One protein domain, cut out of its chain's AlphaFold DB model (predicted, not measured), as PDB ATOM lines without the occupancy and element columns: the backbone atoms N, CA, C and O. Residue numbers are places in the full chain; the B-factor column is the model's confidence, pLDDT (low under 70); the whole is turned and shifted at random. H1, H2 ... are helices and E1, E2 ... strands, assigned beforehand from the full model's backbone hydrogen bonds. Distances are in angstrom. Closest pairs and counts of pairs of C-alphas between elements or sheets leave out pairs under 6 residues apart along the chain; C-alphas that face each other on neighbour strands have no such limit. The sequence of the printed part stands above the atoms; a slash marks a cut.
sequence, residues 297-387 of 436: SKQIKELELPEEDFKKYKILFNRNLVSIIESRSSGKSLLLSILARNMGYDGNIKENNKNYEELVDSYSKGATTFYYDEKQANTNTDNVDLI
ATOM      1  N   SER A 297     -32.831   8.206  31.600       83.94
ATOM      2  CA  SER A 297     -33.263   7.575  32.854       83.94
ATOM      3  C   SER A 297     -33.741   6.123  32.712       83.94
ATOM      4  O   SER A 297     -33.983   5.457  33.711       83.94
ATOM      5  N   LYS A 298     -33.913   5.624  31.481       81.88
ATOM      6  CA  LYS A 298     -34.274   4.226  31.183       81.88
ATOM      7  C   LYS A 298     -33.125   3.453  30.529       81.88
ATOM      8  O   LYS A 298     -33.339   2.373  29.985       81.88
ATOM      9  N   GLN A 299     -31.914   4.008  30.524       86.69
ATOM     10  CA  GLN A 299     -30.744   3.396  29.901       86.69
ATOM     11  C   GLN A 299     -29.651   3.218  30.944       86.69
ATOM     12  O   GLN A 299     -29.189   4.193  31.532       86.69
ATOM     13  N   ILE A 300     -29.238   1.974  31.161       89.94
ATOM     14  CA  ILE A 300     -28.168   1.630  32.099       89.94
ATOM     15  C   ILE A 300     -26.852   2.124  31.506       89.94
ATOM     16  O   ILE A 300     -26.526   1.766  30.377       89.94
ATOM     17  N   LYS A 301     -26.121   2.945  32.258       90.94
ATOM     18  CA  LYS A 301     -24.789   3.439  31.899       90.94
ATOM     19  C   LYS A 301     -23.710   2.558  32.500       90.94
ATOM     20  O   LYS A 301     -22.785   2.152  31.802       90.94
ATOM     21  N   GLU A 302     -23.843   2.255  33.785       93.44
ATOM     22  CA  GLU A 302     -22.778   1.642  34.568       93.44
ATOM     23  C   GLU A 302     -23.341   0.736  35.664       93.44
ATOM     24  O   GLU A 302     -24.358   1.056  36.277       93.44
ATOM     25  N   LEU A 303     -22.644  -0.373  35.919       93.50
ATOM     26  CA  LEU A 303     -22.742  -1.165  37.143       93.50
ATOM     27  C   LEU A 303     -21.369  -1.182  37.819       93.50
ATOM     28  O   LEU A 303     -20.413  -1.735  37.272       93.50
ATOM     29  N   GLU A 304     -21.285  -0.613  39.012       94.19
ATOM     30  CA  GLU A 304     -20.144  -0.736  39.913       94.19
ATOM     31  C   GLU A 304     -20.372  -1.944  40.831       94.19
ATOM     32  O   GLU A 304     -21.401  -2.040  41.501       94.19
ATOM     33  N   LEU A 305     -19.444  -2.901  40.824       93.44
ATOM     34  CA  LEU A 305     -19.528  -4.118  41.638       93.44
ATOM     35  C   LEU A 305     -18.942  -3.917  43.052       93.44
ATOM     36  O   LEU A 305     -18.166  -2.988  43.261       93.44
ATOM     37  N   PRO A 306     -19.238  -4.803  44.024       91.50
ATOM     38  CA  PRO A 306     -18.725  -4.692  45.391       91.50
ATOM     39  C   PRO A 306     -17.200  -4.634  45.504       91.50
ATOM     40  O   PRO A 306     -16.464  -5.253  44.734       91.50
ATOM     41  N   GLU A 307     -16.708  -3.927  46.521       89.38
ATOM     42  CA  GLU A 307     -15.269  -3.796  46.778       89.38
ATOM     43  C   GLU A 307     -14.618  -5.111  47.214       89.38
ATOM     44  O   GLU A 307     -13.562  -5.461  46.689       89.38
ATOM     45  N   GLU A 308     -15.261  -5.841  48.128       88.50
ATOM     46  CA  GLU A 308     -14.709  -7.037  48.774       88.50
ATOM     47  C   GLU A 308     -14.301  -8.112  47.755       88.50
ATOM     48  O   GLU A 308     -13.172  -8.603  47.788       88.50
ATOM     49  N   ASP A 309     -15.173  -8.392  46.785       87.88
ATOM     50  CA  ASP A 309     -14.959  -9.460  45.803       87.88
ATOM     51  C   ASP A 309     -14.490  -8.956  44.432       87.88
ATOM     52  O   ASP A 309     -13.771  -9.658  43.717       87.88
ATOM     53  N   PHE A 310     -14.875  -7.733  44.051       88.69
ATOM     54  CA  PHE A 310     -14.669  -7.210  42.694       88.69
ATOM     55  C   PHE A 310     -13.851  -5.923  42.646       88.69
ATOM     56  O   PHE A 310     -13.632  -5.395  41.558       88.69
ATOM     57  N   LYS A 311     -13.365  -5.409  43.784       91.00
ATOM     58  CA  LYS A 311     -12.519  -4.203  43.856       91.00
ATOM     59  C   LYS A 311     -13.143  -2.984  43.163       91.00
ATOM     60  O   LYS A 311     -12.428  -2.225  42.509       91.00
ATOM     61  N   LYS A 312     -14.467  -2.817  43.269       89.81
ATOM     62  CA  LYS A 312     -15.213  -1.733  42.599       89.81
ATOM     63  C   LYS A 312     -15.052  -1.719  41.083       89.81
ATOM     64  O   LYS A 312     -14.991  -0.663  40.455       89.81
ATOM     65  N   TYR A 313     -14.954  -2.902  40.477       91.25
ATOM     66  CA  TYR A 313     -14.898  -3.007  39.028       91.25
ATOM     67  C   TYR A 313     -16.163  -2.418  38.394       91.25
ATOM     68  O   TYR A 313     -17.281  -2.775  38.775       91.25
ATOM     69  N   LYS A 314     -15.967  -1.534  37.413       92.19
ATOM     70  CA  LYS A 314     -17.039  -0.853  36.684       92.19
ATOM     71  C   LYS A 314     -17.292  -1.555  35.361       92.19
ATOM     72  O   LYS A 314     -16.378  -1.749  34.558       92.19
ATOM     73  N   ILE A 315     -18.546  -1.920  35.131       91.56
ATOM     74  CA  ILE A 315     -19.025  -2.451  33.858       91.56
ATOM     75  C   ILE A 315     -19.841  -1.353  33.191       91.56
ATOM     76  O   ILE A 315     -20.876  -0.945  33.714       91.56
ATOM     77  N   LEU A 316     -19.371  -0.887  32.039       91.75
ATOM     78  CA  LEU A 316     -20.056   0.123  31.242       91.75
ATOM     79  C   LEU A 316     -20.958  -0.544  30.196       91.75
ATOM     80  O   LEU A 316     -20.597  -1.565  29.610       91.75
ATOM     81  N   PHE A 317     -22.122   0.048  29.942       89.62
ATOM     82  CA  PHE A 317     -23.138  -0.503  29.045       89.62
ATOM     83  C   PHE A 317     -23.433   0.444  27.882       89.62
ATOM     84  O   PHE A 317     -23.596   1.650  28.062       89.62
ATOM     85  N   ASN A 318     -23.553  -0.106  26.670       88.81
ATOM     86  CA  ASN A 318     -24.019   0.649  25.508       88.81
ATOM     87  C   ASN A 318     -25.504   1.020  25.669       88.81
ATOM     88  O   ASN A 318     -26.296   0.257  26.215       88.81
ATOM     89  N   ARG A 319     -25.915   2.150  25.086       85.81
ATOM     90  CA  ARG A 319     -27.318   2.613  25.046       85.81
ATOM     91  C   ARG A 319     -28.259   1.719  24.220       85.81
ATOM     92  O   ARG A 319     -29.472   1.957  24.191       85.81
ATOM     93  N   ASN A 320     -27.718   0.764  23.470       81.69
ATOM     94  CA  ASN A 320     -28.456  -0.149  22.601       81.69
ATOM     95  C   ASN A 320     -28.528  -1.558  23.205       81.69
ATOM     96  O   ASN A 320     -28.402  -1.733  24.411       81.69
ATOM     97  N   LEU A 321     -28.790  -2.566  22.375       85.69
ATOM     98  CA  LEU A 321     -28.774  -3.954  22.816       85.69
ATOM     99  C   LEU A 321     -27.359  -4.341  23.267       85.69
ATOM    100  O   LEU A 321     -26.420  -4.274  22.475       85.69
ATOM    101  N   VAL A 322     -27.230  -4.777  24.519       87.62
ATOM    102  CA  VAL A 322     -25.993  -5.345  25.060       87.62
ATOM    103  C   VAL A 322     -26.130  -6.861  25.102       87.62
ATOM    104  O   VAL A 322     -27.068  -7.390  25.693       87.62
ATOM    105  N   SER A 323     -25.186  -7.560  24.472       87.62
ATOM    106  CA  SER A 323     -25.091  -9.020  24.506       87.62
ATOM    107  C   SER A 323     -23.825  -9.435  25.247       87.62
ATOM    108  O   SER A 323     -22.745  -8.930  24.950       87.62
ATOM    109  N   ILE A 324     -23.954 -10.353  26.207       86.19
ATOM    110  CA  ILE A 324     -22.838 -10.863  27.012       86.19
ATOM    111  C   ILE A 324     -22.560 -12.305  26.586       86.19
ATOM    112  O   ILE A 324     -23.320 -13.220  26.916       86.19
ATOM    113  N   ILE A 325     -21.466 -12.512  25.854       86.06
ATOM    114  CA  ILE A 325     -21.087 -13.809  25.286       86.06
ATOM    115  C   ILE A 325     -19.871 -14.332  26.038       86.06
ATOM    116  O   ILE A 325     -18.819 -13.714  26.008       86.06
ATOM    117  N   GLU A 326     -20.016 -15.476  26.705       87.94
ATOM    118  CA  GLU A 326     -18.929 -16.099  27.462       87.94
ATOM    119  C   GLU A 326     -19.157 -17.606  27.639       87.94
ATOM    120  O   GLU A 326     -20.282 -18.092  27.473       87.94
ATOM    121  N   SER A 327     -18.134 -18.330  28.093       88.38
ATOM    122  CA  SER A 327     -18.220 -19.765  28.418       88.38
ATOM    123  C   SER A 327     -19.269 -20.105  29.498       88.38
ATOM    124  O   SER A 327     -19.717 -19.261  30.283       88.38
ATOM    125  N   ARG A 328     -19.737 -21.360  29.547       84.88
ATOM    126  CA  ARG A 328     -20.681 -21.801  30.591       84.88
ATOM    127  C   ARG A 328     -20.045 -21.618  31.976       84.88
ATOM    128  O   ARG A 328     -18.872 -21.908  32.157       84.88
ATOM    129  N   SER A 329     -20.846 -21.172  32.946       82.25
ATOM    130  CA  SER A 329     -20.421 -20.927  34.337       82.25
ATOM    131  C   SER A 329     -19.486 -19.728  34.551       82.25
ATOM    132  O   SER A 329     -18.947 -19.575  35.637       82.25
ATOM    133  N   SER A 330     -19.374 -18.815  33.581       85.44
ATOM    134  CA  SER A 330     -18.585 -17.575  33.697       85.44
ATOM    135  C   SER A 330     -19.213 -16.468  34.569       85.44
ATOM    136  O   SER A 330     -18.731 -15.342  34.562       85.44
ATOM    137  N   GLY A 331     -20.342 -16.725  35.240       87.50
ATOM    138  CA  GLY A 331     -21.027 -15.722  36.071       87.50
ATOM    139  C   GLY A 331     -22.028 -14.799  35.356       87.50
ATOM    140  O   GLY A 331     -22.588 -13.923  36.001       87.50
ATOM    141  N   LYS A 332     -22.343 -15.009  34.066       89.94
ATOM    142  CA  LYS A 332     -23.333 -14.190  33.318       89.94
ATOM    143  C   LYS A 332     -24.678 -14.028  34.032       89.94
ATOM    144  O   LYS A 332     -25.200 -12.926  34.129       89.94
ATOM    145  N   SER A 333     -25.245 -15.134  34.519       88.50
ATOM    146  CA  SER A 333     -26.531 -15.098  35.224       88.50
ATOM    147  C   SER A 333     -26.432 -14.295  36.512       88.50
ATOM    148  O   SER A 333     -27.318 -13.495  36.767       88.50
ATOM    149  N   LEU A 334     -25.337 -14.453  37.263       90.31
ATOM    150  CA  LEU A 334     -25.101 -13.708  38.498       90.31
ATOM    151  C   LEU A 334     -25.021 -12.204  38.225       90.31
ATOM    152  O   LEU A 334     -25.669 -11.430  38.916       90.31
ATOM    153  N   LEU A 335     -24.300 -11.803  37.176       91.62
ATOM    154  CA  LEU A 335     -24.212 -10.408  36.749       91.62
ATOM    155  C   LEU A 335     -25.596  -9.814  36.433       91.62
ATOM    156  O   LEU A 335     -25.936  -8.751  36.945       91.62
ATOM    157  N   LEU A 336     -26.410 -10.516  35.636       90.81
ATOM    158  CA  LEU A 336     -27.773 -10.078  35.314       90.81
ATOM    159  C   LEU A 336     -28.674 -10.026  36.557       90.81
ATOM    160  O   LEU A 336     -29.480  -9.110  36.685       90.81
ATOM    161  N   SER A 337     -28.519 -10.976  37.484       91.31
ATOM    162  CA  SER A 337     -29.251 -11.000  38.756       91.31
ATOM    163  C   SER A 337     -28.893  -9.810  39.654       91.31
ATOM    164  O   SER A 337     -29.791  -9.144  40.161       91.31
ATOM    165  N   ILE A 338     -27.594  -9.517  39.821       91.88
ATOM    166  CA  ILE A 338     -27.107  -8.383  40.625       91.88
ATOM    167  C   ILE A 338     -27.643  -7.071  40.060       91.88
ATOM    168  O   ILE A 338     -28.147  -6.241  40.821       91.88
ATOM    169  N   LEU A 339     -27.553  -6.911  38.734       91.56
ATOM    170  CA  LEU A 339     -28.032  -5.740  38.013       91.56
ATOM    171  C   LEU A 339     -29.537  -5.544  38.209       91.56
ATOM    172  O   LEU A 339     -29.954  -4.470  38.630       91.56
ATOM    173  N   ALA A 340     -30.339  -6.586  37.975       89.62
ATOM    174  CA  ALA A 340     -31.788  -6.527  38.143       89.62
ATOM    175  C   ALA A 340     -32.183  -6.151  39.578       89.62
ATOM    176  O   ALA A 340     -32.989  -5.243  39.773       89.62
ATOM    177  N   ARG A 341     -31.566  -6.780  40.588       88.19
ATOM    178  CA  ARG A 341     -31.826  -6.468  41.999       88.19
ATOM    179  C   ARG A 341     -31.440  -5.023  42.345       88.19
ATOM    180  O   ARG A 341     -32.196  -4.344  43.031       88.19
ATOM    181  N   ASN A 342     -30.312  -4.522  41.825       89.00
ATOM    182  CA  ASN A 342     -29.903  -3.118  41.994       89.00
ATOM    183  C   ASN A 342     -30.875  -2.120  41.355       89.00
ATOM    184  O   ASN A 342     -30.948  -0.973  41.782       89.00
ATOM    185  N   MET A 343     -31.613  -2.547  40.334       86.94
ATOM    186  CA  MET A 343     -32.610  -1.723  39.659       86.94
ATOM    187  C   MET A 343     -34.028  -1.889  40.231       86.94
ATOM    188  O   MET A 343     -34.977  -1.378  39.642       86.94
ATOM    189  N   GLY A 344     -34.177  -2.595  41.358       84.31
ATOM    190  CA  GLY A 344     -35.454  -2.753  42.056       84.31
ATOM    191  C   GLY A 344     -36.246  -4.016  41.719       84.31
ATOM    192  O   GLY A 344     -37.383  -4.125  42.156       84.31
ATOM    193  N   TYR A 345     -35.684  -4.988  40.990       85.50
ATOM    194  CA  TYR A 345     -36.373  -6.263  40.758       85.50
ATOM    195  C   TYR A 345     -36.529  -7.056  42.067       85.50
ATOM    196  O   TYR A 345     -35.546  -7.542  42.638       85.50
ATOM    197  N   ASP A 346     -37.766  -7.221  42.529       80.38
ATOM    198  CA  ASP A 346     -38.126  -7.900  43.781       80.38
ATOM    199  C   ASP A 346     -38.614  -9.349  43.583       80.38
ATOM    200  O   ASP A 346     -38.787 -10.092  44.552       80.38
ATOM    201  N   GLY A 347     -38.778  -9.784  42.330       78.19
ATOM    202  CA  GLY A 347     -39.193 -11.139  41.983       78.19
ATOM    203  C   GLY A 347     -38.163 -12.220  42.339       78.19
ATOM    204  O   GLY A 347     -36.979 -11.960  42.576       78.19
ATOM    205  N   ASN A 348     -38.616 -13.479  42.326       77.44
ATOM    206  CA  ASN A 348     -37.729 -14.635  42.464       77.44
ATOM    207  C   ASN A 348     -36.842 -14.757  41.219       77.44
ATOM    208  O   ASN A 348     -37.324 -15.003  40.112       77.44
ATOM    209  N   ILE A 349     -35.536 -14.635  41.418       76.19
ATOM    210  CA  ILE A 349     -34.520 -14.667  40.374       76.19
ATOM    211  C   ILE A 349     -34.325 -16.105  39.884       76.19
ATOM    212  O   ILE A 349     -34.174 -16.350  38.689       76.19
ATOM    213  N   LYS A 350     -34.353 -17.095  40.779       73.56
ATOM    214  CA  LYS A 350     -34.297 -18.502  40.375       73.56
ATOM    215  C   LYS A 350     -35.178 -19.363  41.263       73.56
ATOM    216  O   LYS A 350     -34.880 -19.581  42.435       73.56
ATOM    217  N   GLU A 351     -36.242 -19.903  40.669       68.38
ATOM    218  CA  GLU A 351     -37.180 -20.783  41.368       68.38
ATOM    219  C   GLU A 351     -36.439 -21.891  42.135       68.38
ATOM    220  O   GLU A 351     -35.597 -22.606  41.584       68.38
ATOM    221  N   ASN A 352     -36.777 -22.026  43.421       70.06
ATOM    222  CA  ASN A 352     -36.291 -23.071  44.323       70.06
ATOM    223  C   ASN A 352     -34.769 -23.089  44.588       70.06
ATOM    224  O   ASN A 352     -34.221 -24.153  44.878       70.06
ATOM    225  N   ASN A 353     -34.072 -21.944  44.540       82.06
ATOM    226  CA  ASN A 353     -32.642 -21.877  44.875       82.06
ATOM    227  C   ASN A 353     -32.296 -20.761  45.880       82.06
ATOM    228  O   ASN A 353     -31.736 -19.733  45.513       82.06
ATOM    229  N   LYS A 354     -32.590 -20.995  47.169       85.25
ATOM    230  CA  LYS A 354     -32.343 -20.026  48.256       85.25
ATOM    231  C   LYS A 354     -30.886 -19.570  48.354       85.25
ATOM    232  O   LYS A 354     -30.641 -18.379  48.464       85.25
ATOM    233  N   ASN A 355     -29.931 -20.491  48.237       87.75
ATOM    234  CA  ASN A 355     -28.507 -20.149  48.313       87.75
ATOM    235  C   ASN A 355     -28.092 -19.183  47.192       87.75
ATOM    236  O   ASN A 355     -27.214 -18.349  47.385       87.75
ATOM    237  N   TYR A 356     -28.700 -19.307  46.007       88.31
ATOM    238  CA  TYR A 356     -28.447 -18.385  44.905       88.31
ATOM    239  C   TYR A 356     -29.067 -17.007  45.161       88.31
ATOM    240  O   TYR A 356     -28.416 -16.009  44.884       88.31
ATOM    241  N   GLU A 357     -30.279 -16.947  45.719       88.31
ATOM    242  CA  GLU A 357     -30.910 -15.678  46.120       88.31
ATOM    243  C   GLU A 357     -30.070 -14.949  47.180       88.31
ATOM    244  O   GLU A 357     -29.736 -13.782  46.998       88.31
ATOM    245  N   GLU A 358     -29.632 -15.653  48.228       89.62
ATOM    246  CA  GLU A 358     -28.770 -15.092  49.279       89.62
ATOM    247  C   GLU A 358     -27.443 -14.561  48.715       89.62
ATOM    248  O   GLU A 358     -26.971 -13.496  49.118       89.62
ATOM    249  N   LEU A 359     -26.856 -15.275  47.747       90.31
ATOM    250  CA  LEU A 359     -25.642 -14.845  47.058       90.31
ATOM    251  C   LEU A 359     -25.864 -13.554  46.260       90.31
ATOM    252  O   LEU A 359     -25.039 -12.642  46.329       90.31
ATOM    253  N   VAL A 360     -26.964 -13.469  45.501       91.44
ATOM    254  CA  VAL A 360     -27.306 -12.260  44.739       91.44
ATOM    255  C   VAL A 360     -27.525 -11.092  45.691       91.44
ATOM    256  O   VAL A 360     -26.923 -10.043  45.492       91.44
ATOM    257  N   ASP A 361     -28.306 -11.280  46.755       89.62
ATOM    258  CA  ASP A 361     -28.600 -10.231  47.735       89.62
ATOM    259  C   ASP A 361     -27.338  -9.714  48.428       89.62
ATOM    260  O   ASP A 361     -27.205  -8.510  48.661       89.62
ATOM    261  N   SER A 362     -26.396 -10.610  48.737       91.06
ATOM    262  CA  SER A 362     -25.100 -10.248  49.312       91.06
ATOM    263  C   SER A 362     -24.316  -9.324  48.381       91.06
ATOM    264  O   SER A 362     -23.914  -8.235  48.793       91.06
ATOM    265  N   TYR A 363     -24.147  -9.706  47.112       92.25
ATOM    266  CA  TYR A 363     -23.416  -8.876  46.154       92.25
ATOM    267  C   TYR A 363     -24.175  -7.605  45.767       92.25
ATOM    268  O   TYR A 363     -23.561  -6.566  45.546       92.25
ATOM    269  N   SER A 364     -25.506  -7.632  45.721       90.75
ATOM    270  CA  SER A 364     -26.302  -6.456  45.368       90.75
ATOM    271  C   SER A 364     -26.192  -5.328  46.393       90.75
ATOM    272  O   SER A 364     -26.242  -4.172  45.986       90.75
ATOM    273  N   LYS A 365     -25.978  -5.626  47.687       89.06
ATOM    274  CA  LYS A 365     -25.797  -4.607  48.745       89.06
ATOM    275  C   LYS A 365     -24.560  -3.728  48.553       89.06
ATOM    276  O   LYS A 365     -24.570  -2.578  48.981       89.06
ATOM    277  N   GLY A 366     -23.496  -4.281  47.972       88.12
ATOM    278  CA  GLY A 366     -22.249  -3.561  47.704       88.12
ATOM    279  C   GLY A 366     -22.130  -3.037  46.273       88.12
ATOM    280  O   GLY A 366     -21.125  -2.412  45.953       88.12
ATOM    281  N   ALA A 367     -23.108  -3.328  45.413       93.06
ATOM    282  CA  ALA A 367     -23.128  -2.887  44.026       93.06
ATOM    283  C   ALA A 367     -23.914  -1.580  43.874       93.06
ATOM    284  O   ALA A 367     -24.714  -1.205  44.731       93.06
ATOM    285  N   THR A 368     -23.672  -0.862  42.784       92.88
ATOM    286  CA  THR A 368     -24.405   0.360  42.452       92.88
ATOM    287  C   THR A 368     -24.580   0.481  40.947       92.88
ATOM    288  O   THR A 368     -23.616   0.375  40.194       92.88
ATOM    289  N   THR A 369     -25.808   0.737  40.503       92.69
ATOM    290  CA  THR A 369     -26.128   0.954  39.087       92.69
ATOM    291  C   THR A 369     -26.413   2.429  38.825       92.69
ATOM    292  O   THR A 369     -27.123   3.063  39.603       92.69
ATOM    293  N   PHE A 370     -25.923   2.962  37.708       91.94
ATOM    294  CA  PHE A 370     -26.213   4.319  37.238       91.94
ATOM    295  C   PHE A 370     -26.888   4.301  35.869       91.94
ATOM    296  O   PHE A 370     -26.542   3.501  34.992       91.94
ATOM    297  N   TYR A 371     -27.828   5.222  35.671       90.56
ATOM    298  CA  TYR A 371     -28.410   5.518  34.368       90.56
ATOM    299  C   TYR A 371     -27.593   6.575  33.611       90.56
ATOM    300  O   TYR A 371     -26.723   7.242  34.168       90.56
ATOM    301  N   TYR A 372     -27.891   6.758  32.325       87.81
ATOM    302  CA  TYR A 372     -27.243   7.781  31.495       87.81
ATOM    303  C   TYR A 372     -27.619   9.227  31.873       87.81
ATOM    304  O   TYR A 372     -26.989  10.152  31.371       87.81
ATOM    305  N   ASP A 373     -28.618   9.448  32.738       88.31
ATOM    306  CA  ASP A 373     -28.898  10.763  33.341       88.31
ATOM    307  C   ASP A 373     -28.112  11.009  34.645       88.31
ATOM    308  O   ASP A 373     -28.437  11.926  35.398       88.31
ATOM    309  N   GLU A 374     -27.089  10.183  34.903       90.00
ATOM    310  CA  GLU A 374     -26.217  10.185  36.089       90.00
ATOM    311  C   GLU A 374     -26.932   9.881  37.412       90.00
ATOM    312  O   GLU A 374     -26.323   9.940  38.483       90.00
ATOM    313  N   LYS A 375     -28.219   9.519  37.378       88.88
ATOM    314  CA  LYS A 375     -28.929   9.105  38.585       88.88
ATOM    315  C   LYS A 375     -28.623   7.654  38.904       88.88
ATOM    316  O   LYS A 375     -28.623   6.785  38.030       88.88
ATOM    317  N   GLN A 376     -28.413   7.400  40.187       89.56
ATOM    318  CA  GLN A 376     -28.351   6.050  40.715       89.56
ATOM    319  C   GLN A 376     -29.705   5.364  40.509       89.56
ATOM    320  O   GLN A 376     -30.757   5.965  40.755       89.56
ATOM    321  N   ALA A 377     -29.678   4.109  40.064       83.81
ATOM    322  CA  ALA A 377     -30.864   3.274  40.044       83.81
ATOM    323  C   ALA A 377     -31.395   3.159  41.475       83.81
ATOM    324  O   ALA A 377     -30.652   2.836  42.402       83.81
ATOM    325  N   ASN A 378     -32.667   3.493  41.664       67.81
ATOM    326  CA  ASN A 378     -33.323   3.320  42.946       67.81
ATOM    327  C   ASN A 378     -34.145   2.029  42.914       67.81
ATOM    328  O   ASN A 378     -34.571   1.561  41.864       67.81
ATOM    329  N   THR A 379     -34.400   1.464  44.086       58.25
ATOM    330  CA  THR A 379     -35.222   0.259  44.246       58.25
ATOM    331  C   THR A 379     -36.717   0.502  44.002       58.25
ATOM    332  O   THR A 379     -37.509  -0.390  44.263       58.25
ATOM    333  N   ASN A 380     -37.115   1.700  43.553       51.66
ATOM    334  CA  ASN A 380     -38.516   2.103  43.384       51.66
ATOM    335  C   ASN A 380     -38.917   2.227  41.904       51.66
ATOM    336  O   ASN A 380     -39.994   2.738  41.595       51.66
ATOM    337  N   THR A 381     -38.048   1.827  40.972       53.94
ATOM    338  CA  THR A 381     -38.411   1.699  39.562       53.94
ATOM    339  C   THR A 381     -38.912   0.285  39.288       53.94
ATOM    340  O   THR A 381     -38.120  -0.579  38.929       53.94
ATOM    341  N   ASP A 382     -40.226   0.068  39.378       53.66
ATOM    342  CA  ASP A 382     -40.931  -1.197  39.060       53.66
ATOM    343  C   ASP A 382     -40.853  -1.615  37.566       53.66
ATOM    344  O   ASP A 382     -41.735  -2.280  37.038       53.66
ATOM    345  N   ASN A 383     -39.823  -1.188  36.830       64.88
ATOM    346  CA  ASN A 383     -39.789  -1.204  35.365       64.88
ATOM    347  C   ASN A 383     -38.635  -2.040  34.790       64.88
ATOM    348  O   ASN A 383     -38.134  -1.723  33.707       64.88
ATOM    349  N   VAL A 384     -38.165  -3.064  35.508       76.62
ATOM    350  CA  VAL A 384     -37.131  -3.975  34.997       76.62
ATOM    351  C   VAL A 384     -37.663  -5.389  34.898       76.62
ATOM    352  O   VAL A 384     -37.881  -6.055  35.905       76.62
ATOM    353  N   ASP A 385     -37.775  -5.869  33.666       79.75
ATOM    354  CA  ASP A 385     -38.096  -7.259  33.390       79.75
ATOM    355  C   ASP A 385     -36.821  -8.103  33.354       79.75
ATOM    356  O   ASP A 385     -35.912  -7.875  32.551       79.75
ATOM    357  N   LEU A 386     -36.774  -9.128  34.205       84.38
ATOM    358  CA  LEU A 386     -35.747 -10.161  34.174       84.38
ATOM    359  C   LEU A 386     -36.375 -11.476  33.715       84.38
ATOM    360  O   LEU A 386     -37.181 -12.072  34.424       84.38
ATOM    361  N   ILE A 387     -35.978 -11.942  32.531       82.81
ATOM    362  CA  ILE A 387     -36.522 -13.161  31.930       82.81
ATOM    363  C   ILE A 387     -35.418 -14.208  31.807       82.81
ATOM    364  O   ILE A 387     -34.448 -14.039  31.067       82.81
TER     365      ILE A 387
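What this domain is: This is residues 297 to 387 of the 436 residues of an uncharacterized protein of Lactobacillus reuteri (UniProt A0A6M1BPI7). A small sheet of three strands, E2, E1 and E3, has the helix H2 running crosswise over one face, and the longest helix, H3, packs on H2 with residues 360 to 364. The short helix H1 sits in the link from E1 to E2, and in the long link before H2 residues 325 to 331 stick out. The printed part has 91 residues with three named helices and three named strands, in the order E1, H1, E2, H2, H3, E3; the sheet's order is E2, E1, E3, antiparallel throughout. The class is mixed, helices and strands, with 40 residues in named elements, under half. The whole is compact, with a radius of gyration of the C-alphas of 12.7 A, and rounded, spanning 35 by 28 by 26 A.

How they stand to each other: The inner strand E1, residues 300 to 304, is antiparallel to the edge strand E3, residues 368 to 371, at 162 degrees; N 304 and O 368 are within hydrogen-bond range at 2.8 A, as are N 370 and O 302 at 2.9 A. The other edge strand, E2, residues 314 to 316, is antiparallel to E1 at 165 degrees, with N 315 and O 303 2.8 A apart. H2, residues 332 to 342, is on the sheet at a height over the sheet of 10.8 A, making two layers, a helix on one face of a sheet. It lies over E1 and E3, and only just over E2, on which 3 of its C-alphas fall. On the local plane it runs across the strands, at 78 degrees to E1. The closest C-alphas of H2 and E3, those of Asn 342 and Thr 369, are 6.3 A apart. H3, residues 354 to 366, is not on the sheet; its residues 360 to 364 alone touch H2, closest at the C-alphas of Ile 338 and Ser 364, 5.2 A, at a steep tilt of 61 degrees, the same way. H1, residues 307 to 310, is close to H3 but not clearly touching: the closest C-alphas, of Glu 307 and Gly 366, are 7.0 A apart. E2, H2, H3 and E3 form a split strand-helix-strand unit, two strands running the same way with helices between them in the chain and E1 between them in the sheet; its crossover is right-handed. Each O i to N i+4 pair of H2 is within hydrogen-bond range, 8 of 9 are in H3, and H1 is too short for such a pair.

Where its parts are: E1 begins at C-alpha 300, (-28.168, 1.630, 32.099), and is 11.4 A long. H2 is 15.5 A long and H3 19.3 A, from C-alpha 354 at (-32.343, -20.026, 48.256). E3 is 10.4 A long and ends at C-alpha 371, (-28.410, 5.518, 34.368).

The domain as a whole: The C-alphas farthest apart, of Asn 352 and Asp 373, are 36.3 A apart. The printed part has no cut. The links E2 to H2 and H2 to H3 are long, with 15 and 11 residues. The mean pLDDT of the printed part is 85.5; residue 351 and residues 378 to 383 are under 70.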